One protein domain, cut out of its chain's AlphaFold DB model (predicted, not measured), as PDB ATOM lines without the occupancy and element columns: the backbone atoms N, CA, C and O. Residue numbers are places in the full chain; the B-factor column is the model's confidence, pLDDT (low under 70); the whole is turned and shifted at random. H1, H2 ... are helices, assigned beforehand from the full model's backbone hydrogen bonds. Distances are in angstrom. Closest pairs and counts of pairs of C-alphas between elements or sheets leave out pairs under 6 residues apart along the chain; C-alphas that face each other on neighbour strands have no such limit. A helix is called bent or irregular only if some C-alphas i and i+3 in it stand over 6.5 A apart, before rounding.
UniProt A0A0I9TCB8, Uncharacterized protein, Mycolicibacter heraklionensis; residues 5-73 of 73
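What this domain is: This is residues 5 to 73 of the 73 residues of an uncharacterized protein of Mycolicibacter heraklionensis (UniProt A0A0I9TCB8). A long bent helix, H2, makes one side of a loose rod, and the chain folds back at both ends of it: H1 packs across arm H2a at one end, and H3 comes back beside arm H2b at the other. H4 follows beyond H3, and the loops of residues 14 to 20 and 49 to 52 stick out. The printed part has 69 residues with four named helices, H1 to H4 in order, and no named strand: all helix. It is loose, with a radius of gyration of the C-alphas of 14.7 A and spans of 46 by 21 by 16 A.

Where its parts are: Find C-alpha 26 at (87.293, 206.674, 219.352), where H2, residues 26 to 46, begins. By its hydrogen bonds it was assigned as one helix, but it is bent: C-alphas 36 and 39 are 7.1 A apart. Arm H2a, residues 26 to 36, is 15.5 A long, and arm H2b, residues 39 to 46, 10.9 A. H1, residues 5 to 13, starts at C-alpha 5 (80.411, 198.712, 217.285) and runs 12.0 A. H3, residues 53 to 63, runs 15.1 A; H4, residues 66 to 71, runs 8.9 A to C-alpha 71 at (72.275, 190.324, 230.731).

How they stand to each other: The arms H2a and H2b stand at a steep tilt of 51 degrees. H1 and H2a touch, closest at the C-alphas of Ala 9 and Leu 29, 5.1 A, opposite ways at a steep tilt of 67 degrees. H2b and H3 are close but not clearly touching, closest at the C-alphas of Arg 41 and Ile 63, 6.8 A, opposite ways at a shallow tilt of 24 degrees. H3 and H4 are likewise close but not clearly touching, closest at the C-alphas of Ala 60 and Leu 69, 7.5 A. Each O i to N i+4 pair is within hydrogen-bond range in H1, H2a, H2b and H4; in H3 6 of 7 are.

The domain as a whole: The two C-alphas farthest apart, of Gly 19 and Gln 50, are 46.3 A apart. The printed part has no cut; H1 to H2 is a long link of 12 residues. Confidence is under 70 at residues 18 to 26 and 72 to 73.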
ATOM      1  N   ALA A   5      80.400 197.285 217.576       72.19
ATOM      2  CA  ALA A   5      80.411 198.712 217.285       72.19
ATOM      3  C   ALA A   5      81.828 199.290 217.395       72.19
ATOM      4  O   ALA A   5      82.196 200.154 216.600       72.19
ATOM      5  N   VAL A   6      82.645 198.771 218.318       71.50
ATOM      6  CA  VAL A   6      84.066 199.128 218.450       71.50
ATOM      7  C   VAL A   6      84.860 198.632 217.245       71.50
ATOM      8  O   VAL A   6      85.627 199.396 216.665       71.50
ATOM      9  N   GLU A   7      84.643 197.394 216.800       76.00
ATOM     10  CA  GLU A   7      85.322 196.866 215.610       76.00
ATOM     11  C   GLU A   7      84.913 197.597 214.322       76.00
ATOM     12  O   GLU A   7      85.742 197.832 213.440       76.00
ATOM     13  N   ALA A   8      83.638 197.976 214.191       72.75
ATOM     14  CA  ALA A   8      83.156 198.783 213.071       72.75
ATOM     15  C   ALA A   8      83.746 200.203 213.095       72.75
ATOM     16  O   ALA A   8      84.234 200.682 212.066       72.75
ATOM     17  N   ALA A   9      83.761 200.842 214.267       73.38
ATOM     18  CA  ALA A   9      84.377 202.146 214.479       73.38
ATOM     19  C   ALA A   9      85.873 202.124 214.141       73.38
ATOM     20  O   ALA A   9      86.353 203.003 213.427       73.38
ATOM     21  N   GLN A  10      86.595 201.088 214.577       71.38
ATOM     22  CA  GLN A  10      88.018 200.917 214.298       71.38
ATOM     23  C   GLN A  10      88.288 200.760 212.795       71.38
ATOM     24  O   GLN A  10      89.119 201.483 212.248       71.38
ATOM     25  N   ARG A  11      87.530 199.893 212.104       75.38
ATOM     26  CA  ARG A  11      87.643 199.711 210.645       75.38
ATOM     27  C   ARG A  11      87.418 201.011 209.881       75.38
ATOM     28  O   ARG A  11      88.125 201.274 208.915       75.38
ATOM     29  N   HIS A  12      86.450 201.824 210.300       72.94
ATOM     30  CA  HIS A  12      86.204 203.121 209.674       72.94
ATOM     31  C   HIS A  12      87.299 204.142 210.007       72.94
ATOM     32  O   HIS A  12      87.749 204.875 209.133       72.94
ATOM     33  N   ALA A  13      87.791 204.167 211.248       71.06
ATOM     34  CA  ALA A  13      88.886 205.047 211.648       71.06
ATOM     35  C   ALA A  13      90.163 204.807 210.825       71.06
ATOM     36  O   ALA A  13      90.936 205.739 210.596       71.06
ATOM     37  N   ASP A  14      90.397 203.565 210.394       72.88
ATOM     38  CA  ASP A  14      91.554 203.170 209.588       72.88
ATOM     39  C   ASP A  14      91.465 203.620 208.119       72.88
ATOM     40  O   ASP A  14      92.493 203.690 207.449       72.88
ATOM     41  N   THR A  15      90.278 203.989 207.621       77.44
ATOM     42  CA  THR A  15      90.105 204.522 206.256       77.44
ATOM     43  C   THR A  15      90.187 206.048 206.181       77.44
ATOM     44  O   THR A  15      90.211 206.610 205.084       77.44
ATOM     45  N   LEU A  16      90.244 206.739 207.325       73.19
ATOM     46  CA  LEU A  16      90.282 208.198 207.369       73.19
ATOM     47  C   LEU A  16      91.674 208.751 207.004       73.19
ATOM     48  O   LEU A  16      92.695 208.208 207.434       73.19
ATOM     49  N   PRO A  17      91.742 209.875 206.263       74.31
ATOM     50  CA  PRO A  17      93.007 210.502 205.903       74.31
ATOM     51  C   PRO A  17      93.798 210.960 207.136       74.31
ATOM     52  O   PRO A  17      93.242 211.329 208.178       74.31
ATOM     53  N   TYR A  18      95.126 210.954 207.001       56.59
ATOM     54  CA  TYR A  18      96.057 211.306 208.073       56.59
ATOM     55  C   TYR A  18      95.722 212.694 208.656       56.59
ATOM     56  O   TYR A  18      95.610 213.675 207.925       56.59
ATOM     57  N   GLY A  19      95.515 212.770 209.977       62.41
ATOM     58  CA  GLY A  19      95.108 213.992 210.689       62.41
ATOM     59  C   GLY A  19      93.605 214.129 210.986       62.41
ATOM     60  O   GLY A  19      93.249 214.841 211.924       62.41
ATOM     61  N   ALA A  20      92.721 213.407 210.287       61.31
ATOM     62  CA  ALA A  20      91.298 213.326 210.654       61.31
ATOM     63  C   ALA A  20      91.084 212.426 211.886       61.31
ATOM     64  O   ALA A  20      90.306 212.758 212.781       61.31
ATOM     65  N   LYS A  21      91.873 211.348 211.985       56.16
ATOM     66  CA  LYS A  21      91.875 210.397 213.109       56.16
ATOM     67  C   LYS A  21      92.231 211.035 214.462       56.16
ATOM     68  O   LYS A  21      91.832 210.525 215.494       56.16
ATOM     69  N   GLY A  22      92.964 212.153 214.460       59.94
ATOM     70  CA  GLY A  22      93.319 212.897 215.676       59.94
ATOM     71  C   GLY A  22      92.247 213.881 216.159       59.94
ATOM     72  O   GLY A  22      92.366 214.404 217.262       59.94
ATOM     73  N   ARG A  23      91.219 214.161 215.341       64.56
ATOM     74  CA  ARG A  23      90.111 215.071 215.691       64.56
ATOM     75  C   ARG A  23      88.869 214.339 216.190       64.56
ATOM     76  O   ARG A  23      88.091 214.929 216.928       64.56
ATOM     77  N   LEU A  24      88.690 213.086 215.778       65.06
ATOM     78  CA  LEU A  24      87.603 212.215 216.216       65.06
ATOM     79  C   LEU A  24      88.087 211.379 217.399       65.06
ATOM     80  O   LEU A  24      89.105 210.694 217.288       65.06
ATOM     81  N   ARG A  25      87.380 211.425 218.532       69.88
ATOM     82  CA  ARG A  25      87.659 210.488 219.625       69.88
ATOM     83  C   ARG A  25      87.107 209.121 219.223       69.88
ATOM     84  O   ARG A  25      86.070 209.044 218.570       69.88
ATOM     85  N   GLY A  26      87.785 208.037 219.610       69.00
ATOM     86  CA  GLY A  26      87.293 206.674 219.352       69.00
ATOM     87  C   GLY A  26      85.855 206.478 219.849       69.00
ATOM     88  O   GLY A  26      85.046 205.852 219.169       69.00
ATOM     89  N   ASP A  27      85.516 207.127 220.964       71.25
ATOM     90  CA  ASP A  27      84.176 207.143 221.553       71.25
ATOM     91  C   ASP A  27      83.106 207.736 220.622       71.25
ATOM     92  O   ASP A  27      81.992 207.216 220.570       71.25
ATOM     93  N   ASP A  28      83.438 208.770 219.836       72.12
ATOM     94  CA  ASP A  28      82.498 209.401 218.897       72.12
ATOM     95  C   ASP A  28      82.139 208.440 217.756       72.12
ATOM     96  O   ASP A  28      80.986 208.348 217.334       72.12
ATOM     97  N   LEU A  29      83.127 207.676 217.277       71.88
ATOM     98  CA  LEU A  29      82.932 206.674 216.230       71.88
ATOM     99  C   LEU A  29      82.128 205.474 216.739       71.88
ATOM    100  O   LEU A  29      81.274 204.960 216.017       71.88
ATOM    101  N   ILE A  30      82.359 205.058 217.986       74.81
ATOM    102  CA  ILE A  30      81.580 204.000 218.642       74.81
ATOM    103  C   ILE A  30      80.127 204.452 218.827       74.81
ATOM    104  O   ILE A  30      79.204 203.701 218.510       74.81
ATOM    105  N   ALA A  31      79.907 205.683 219.296       73.88
ATOM    106  CA  ALA A  31      78.571 206.251 219.453       73.88
ATOM    107  C   ALA A  31      77.836 206.338 218.107       73.88
ATOM    108  O   ALA A  31      76.697 205.886 218.003       73.88
ATOM    109  N   ALA A  32      78.502 206.825 217.055       75.75
ATOM    110  CA  ALA A  32      77.933 206.886 215.710       75.75
ATOM    111  C   ALA A  32      77.589 205.494 215.153       75.75
ATOM    112  O   ALA A  32      76.516 205.309 214.578       75.75
ATOM    113  N   ALA A  33      78.456 204.497 215.360       78.12
ATOM    114  CA  ALA A  33      78.193 203.119 214.949       78.12
ATOM    115  C   ALA A  33      76.981 202.520 215.684       78.12
ATOM    116  O   ALA A  33      76.150 201.853 215.067       78.12
ATOM    117  N   ARG A  34      76.831 202.800 216.985       78.19
ATOM    118  CA  ARG A  34      75.667 202.366 217.777       78.19
ATOM    119  C   ARG A  34      74.378 203.044 217.323       78.19
ATOM    120  O   ARG A  34      73.369 202.363 217.163       78.19
ATOM    121  N   GLU A  35      74.410 204.352 217.074       77.75
ATOM    122  CA  GLU A  35      73.265 205.089 216.524       77.75
ATOM    123  C   GLU A  35      72.826 204.514 215.171       77.75
ATOM    124  O   GLU A  35      71.638 204.274 214.959       77.75
ATOM    125  N   ALA A  36      73.780 204.203 214.288       80.38
ATOM    126  CA  ALA A  36      73.497 203.613 212.981       80.38
ATOM    127  C   ALA A  36      72.863 202.209 213.064       80.38
ATOM    128  O   ALA A  36      72.122 201.821 212.162       80.38
ATOM    129  N   LEU A  37      73.118 201.452 214.138       81.44
ATOM    130  CA  LEU A  37      72.565 200.109 214.350       81.44
ATOM    131  C   LEU A  37      71.152 200.102 214.960       81.44
ATOM    132  O   LEU A  37      70.489 199.064 214.918       81.44
ATOM    133  N   LYS A  38      70.650 201.226 215.494       81.44
ATOM    134  CA  LYS A  38      69.314 201.292 216.122       81.44
ATOM    135  C   LYS A  38      68.158 200.831 215.221       81.44
ATOM    136  O   LYS A  38      67.319 200.080 215.716       81.44
ATOM    137  N   PRO A  39      68.082 201.210 213.928       83.94
ATOM    138  CA  PRO A  39      67.000 200.752 213.057       83.94
ATOM    139  C   PRO A  39      67.041 199.236 212.840       83.94
ATOM    140  O   PRO A  39      66.003 198.585 212.834       83.94
ATOM    141  N   VAL A  40      68.246 198.667 212.718       83.94
ATOM    142  CA  VAL A  40      68.439 197.219 212.561       83.94
ATOM    143  C   VAL A  40      68.021 196.487 213.834       83.94
ATOM    144  O   VAL A  40      67.310 195.494 213.739       83.94
ATOM    145  N   ARG A  41      68.380 197.007 215.019       84.88
ATOM    146  CA  ARG A  41      67.892 196.481 216.307       84.88
ATOM    147  C   ARG A  41      66.372 196.438 216.370       84.88
ATOM    148  O   ARG A  41      65.822 195.406 216.725       84.88
ATOM    149  N   ALA A  42      65.708 197.536 216.011       84.75
ATOM    150  CA  ALA A  42      64.251 197.619 216.068       84.75
ATOM    151  C   ALA A  42      63.582 196.548 215.195       84.75
ATOM    152  O   ALA A  42      62.655 195.884 215.648       84.75
ATOM    153  N   VAL A  43      64.101 196.338 213.982       86.06
ATOM    154  CA  VAL A  43      63.627 195.266 213.101       86.06
ATOM    155  C   VAL A  43      63.911 193.904 213.732       86.06
ATOM    156  O   VAL A  43      63.013 193.090 213.865       86.06
ATOM    157  N   VAL A  44      65.135 193.627 214.168       86.00
ATOM    158  CA  VAL A  44      65.497 192.286 214.658       86.00
ATOM    159  C   VAL A  44      64.675 191.893 215.898       86.00
ATOM    160  O   VAL A  44      64.268 190.738 215.995       86.00
ATOM    161  N   GLU A  45      64.361 192.834 216.793       86.06
ATOM    162  CA  GLU A  45      63.456 192.591 217.931       86.06
ATOM    163  C   GLU A  45      62.014 192.291 217.487       86.06
ATOM    164  O   GLU A  45      61.379 191.402 218.047       86.06
ATOM    165  N   GLU A  46      61.499 192.966 216.452       89.62
ATOM    166  CA  GLU A  46      60.155 192.706 215.905       89.62
ATOM    167  C   GLU A  46      60.012 191.266 215.380       89.62
ATOM    168  O   GLU A  46      58.967 190.631 215.526       89.62
ATOM    169  N   TRP A  47      61.087 190.730 214.800       86.88
ATOM    170  CA  TRP A  47      61.114 189.381 214.233       86.88
ATOM    171  C   TRP A  47      61.681 188.327 215.193       86.88
ATOM    172  O   TRP A  47      61.791 187.163 214.804       86.88
ATOM    173  N   ARG A  48      62.026 188.694 216.439       83.56
ATOM    174  CA  ARG A  48      62.732 187.825 217.401       83.56
ATOM    175  C   ARG A  48      62.044 186.478 217.594       83.56
ATOM    176  O   ARG A  48      62.685 185.444 217.435       83.56
ATOM    177  N   ASP A  49      60.740 186.495 217.845       85.94
ATOM    178  CA  ASP A  49      59.949 185.286 218.117       85.94
ATOM    179  C   ASP A  49      59.679 184.435 216.864       85.94
ATOM    180  O   ASP A  49      59.258 183.283 216.960       85.94
ATOM    181  N   GLN A  50      59.915 184.996 215.676       89.62
ATOM    182  CA  GLN A  50      59.702 184.331 214.389       89.62
ATOM    183  C   GLN A  50      61.004 183.765 213.805       89.62
ATOM    184  O   GLN A  50      60.968 182.978 212.857       89.62
ATOM    185  N   MET A  51      62.159 184.154 214.352       87.25
ATOM    186  CA  MET A  51      63.460 183.687 213.889       87.25
ATOM    187  C   MET A  51      63.867 182.371 214.559       87.25
ATOM    188  O   MET A  51      63.669 182.180 215.760       87.25
ATOM    189  N   PRO A  52      64.535 181.467 213.820       91.50
ATOM    190  CA  PRO A  52      65.240 180.351 214.433       91.50
ATOM    191  C   PRO A  52      66.273 180.852 215.451       91.50
ATOM    192  O   PRO A  52      67.034 181.773 215.151       91.50
ATOM    193  N   LEU A  53      66.365 180.196 216.613       83.50
ATOM    194  CA  LEU A  53      67.286 180.575 217.695       83.50
ATOM    195  C   LEU A  53      68.735 180.749 217.209       83.50
ATOM    196  O   LEU A  53      69.388 181.720 217.568       83.50
ATOM    197  N   ALA A  54      69.207 179.857 216.334       86.56
ATOM    198  CA  ALA A  54      70.557 179.935 215.774       86.56
ATOM    199  C   ALA A  54      70.792 181.217 214.954       86.56
ATOM    200  O   ALA A  54      71.866 181.807 215.034       86.56
ATOM    201  N   LEU A  55      69.789 181.673 214.193       85.62
ATOM    202  CA  LEU A  55      69.871 182.919 213.426       85.62
ATOM    203  C   LEU A  55      69.861 184.137 214.358       85.62
ATOM    204  O   LEU A  55      70.623 185.078 214.145       85.62
ATOM    205  N   TRP A  56      69.032 184.099 215.405       83.44
ATOM    206  CA  TRP A  56      69.019 185.133 216.438       83.44
ATOM    207  C   TRP A  56      70.374 185.240 217.141       83.44
ATOM    208  O   TRP A  56      70.920 186.335 217.208       83.44
ATOM    209  N   GLU A  57      70.961 184.134 217.602       85.19
ATOM    210  CA  GLU A  57      72.273 184.135 218.262       85.19
ATOM    211  C   GLU A  57      73.365 184.712 217.348       85.19
ATOM    212  O   GLU A  57      74.174 185.542 217.773       85.19
ATOM    213  N   GLU A  58      73.356 184.338 216.068       85.44
ATOM    214  CA  GLU A  58      74.314 184.842 215.085       85.44
ATOM    215  C   GLU A  58      74.173 186.356 214.851       85.44
ATOM    216  O   GLU A  58      75.173 187.078 214.783       85.44
ATOM    217  N   LEU A  59      72.945 186.862 214.730       84.44
ATOM    218  CA  LEU A  59      72.674 188.291 214.557       84.44
ATOM    219  C   LEU A  59      72.967 189.075 215.834       84.44
ATOM    220  O   LEU A  59      73.543 190.164 215.777       84.44
ATOM    221  N   ALA A  60      72.638 188.506 216.991       82.88
ATOM    222  CA  ALA A  60      72.777 189.174 218.267       82.88
ATOM    223  C   ALA A  60      74.252 189.498 218.565       82.88
ATOM    224  O   ALA A  60      74.566 190.607 218.995       82.88
ATOM    225  N   THR A  61      75.182 188.606 218.203       82.31
ATOM    226  CA  THR A  61      76.633 188.871 218.312       82.31
ATOM    227  C   THR A  61      77.149 190.012 217.437       82.31
ATOM    228  O   THR A  61      78.250 190.494 217.681       82.31
ATOM    229  N   ARG A  62      76.394 190.457 216.426       81.00
ATOM    230  CA  ARG A  62      76.782 191.555 215.520       81.00
ATOM    231  C   ARG A  62      76.107 192.881 215.854       81.00
ATOM    232  O   ARG A  62      76.532 193.921 215.358       81.00
ATOM    233  N   ILE A  63      75.046 192.832 216.652       80.06
ATOM    234  CA  ILE A  63      74.148 193.956 216.916       80.06
ATOM    235  C   ILE A  63      74.249 194.421 218.374       80.06
ATOM    236  O   ILE A  63      74.122 195.618 218.659       80.06
ATOM    237  N   TYR A  64      74.478 193.488 219.298       79.25
ATOM    238  CA  TYR A  64      74.566 193.754 220.727       79.25
ATOM    239  C   TYR A  64      76.001 193.683 221.223       79.25
ATOM    240  O   TYR A  64      76.839 192.932 220.723       79.25
ATOM    241  N   THR A  65      76.282 194.502 222.230       76.06
ATOM    242  CA  THR A  65      77.542 194.432 222.960       76.06
ATOM    243  C   THR A  65      77.596 193.148 223.786       76.06
ATOM    244  O   THR A  65      76.573 192.563 224.146       76.06
ATOM    245  N   THR A  66      78.804 192.708 224.140       73.31
ATOM    246  CA  THR A  66      78.972 191.522 224.994       73.31
ATOM    247  C   THR A  66      78.317 191.698 226.371       73.31
ATOM    248  O   THR A  66      77.816 190.729 226.929       73.31
ATOM    249  N   GLU A  67      78.270 192.921 226.910       70.19
ATOM    250  CA  GLU A  67      77.586 193.208 228.179       70.19
ATOM    251  C   GLU A  67      76.063 193.068 228.074       70.19
ATOM    252  O   GLU A  67      75.438 192.527 228.984       70.19
ATOM    253  N   GLU A  68      75.470 193.518 226.967       71.56
ATOM    254  CA  GLU A  68      74.032 193.371 226.710       71.56
ATOM    255  C   GLU A  68      73.651 191.896 226.534       71.56
ATOM    256  O   GLU A  68      72.701 191.432 227.157       71.56
ATOM    257  N   LEU A  69      74.445 191.128 225.780       71.44
ATOM    258  CA  LEU A  69      74.216 189.690 225.592       71.44
ATOM    259  C   LEU A  69      74.325 188.889 226.894       71.44
ATOM    260  O   LEU A  69      73.625 187.897 227.062       71.44
ATOM    261  N   ASN A  70      75.200 189.304 227.812       71.06
ATOM    262  CA  ASN A  70      75.370 188.639 229.103       71.06
ATOM    263  C   ASN A  70      74.254 188.963 230.110       71.06
ATOM    264  O   ASN A  70      74.148 188.259 231.109       71.06
ATOM    265  N   ARG A  71      73.450 190.014 229.892       70.06
ATOM    266  CA  ARG A  71      72.275 190.324 230.731       70.06
ATOM    267  C   ARG A  71      71.020 189.562 230.318       70.06
ATOM    268  O   ARG A  71      70.178 189.315 231.171       70.06
ATOM    269  N   ASP A  72      70.910 189.228 229.038       58.94
ATOM    270  CA  ASP A  72      69.749 188.546 228.448       58.94
ATOM    271  C   ASP A  72      69.830 187.007 228.542       58.94
ATOM    272  O   ASP A  72      68.947 186.312 228.038       58.94
ATOM    273  N   ARG A  73      70.891 186.472 229.160       57.03
ATOM    274  CA  ARG A  73      71.194 185.039 229.273       57.03
ATOM    275  C   ARG A  73      70.932 184.511 230.678       57.03
ATOM    276  O   ARG A  73      70.446 183.363 230.769       57.03
TER     277      ARG A  73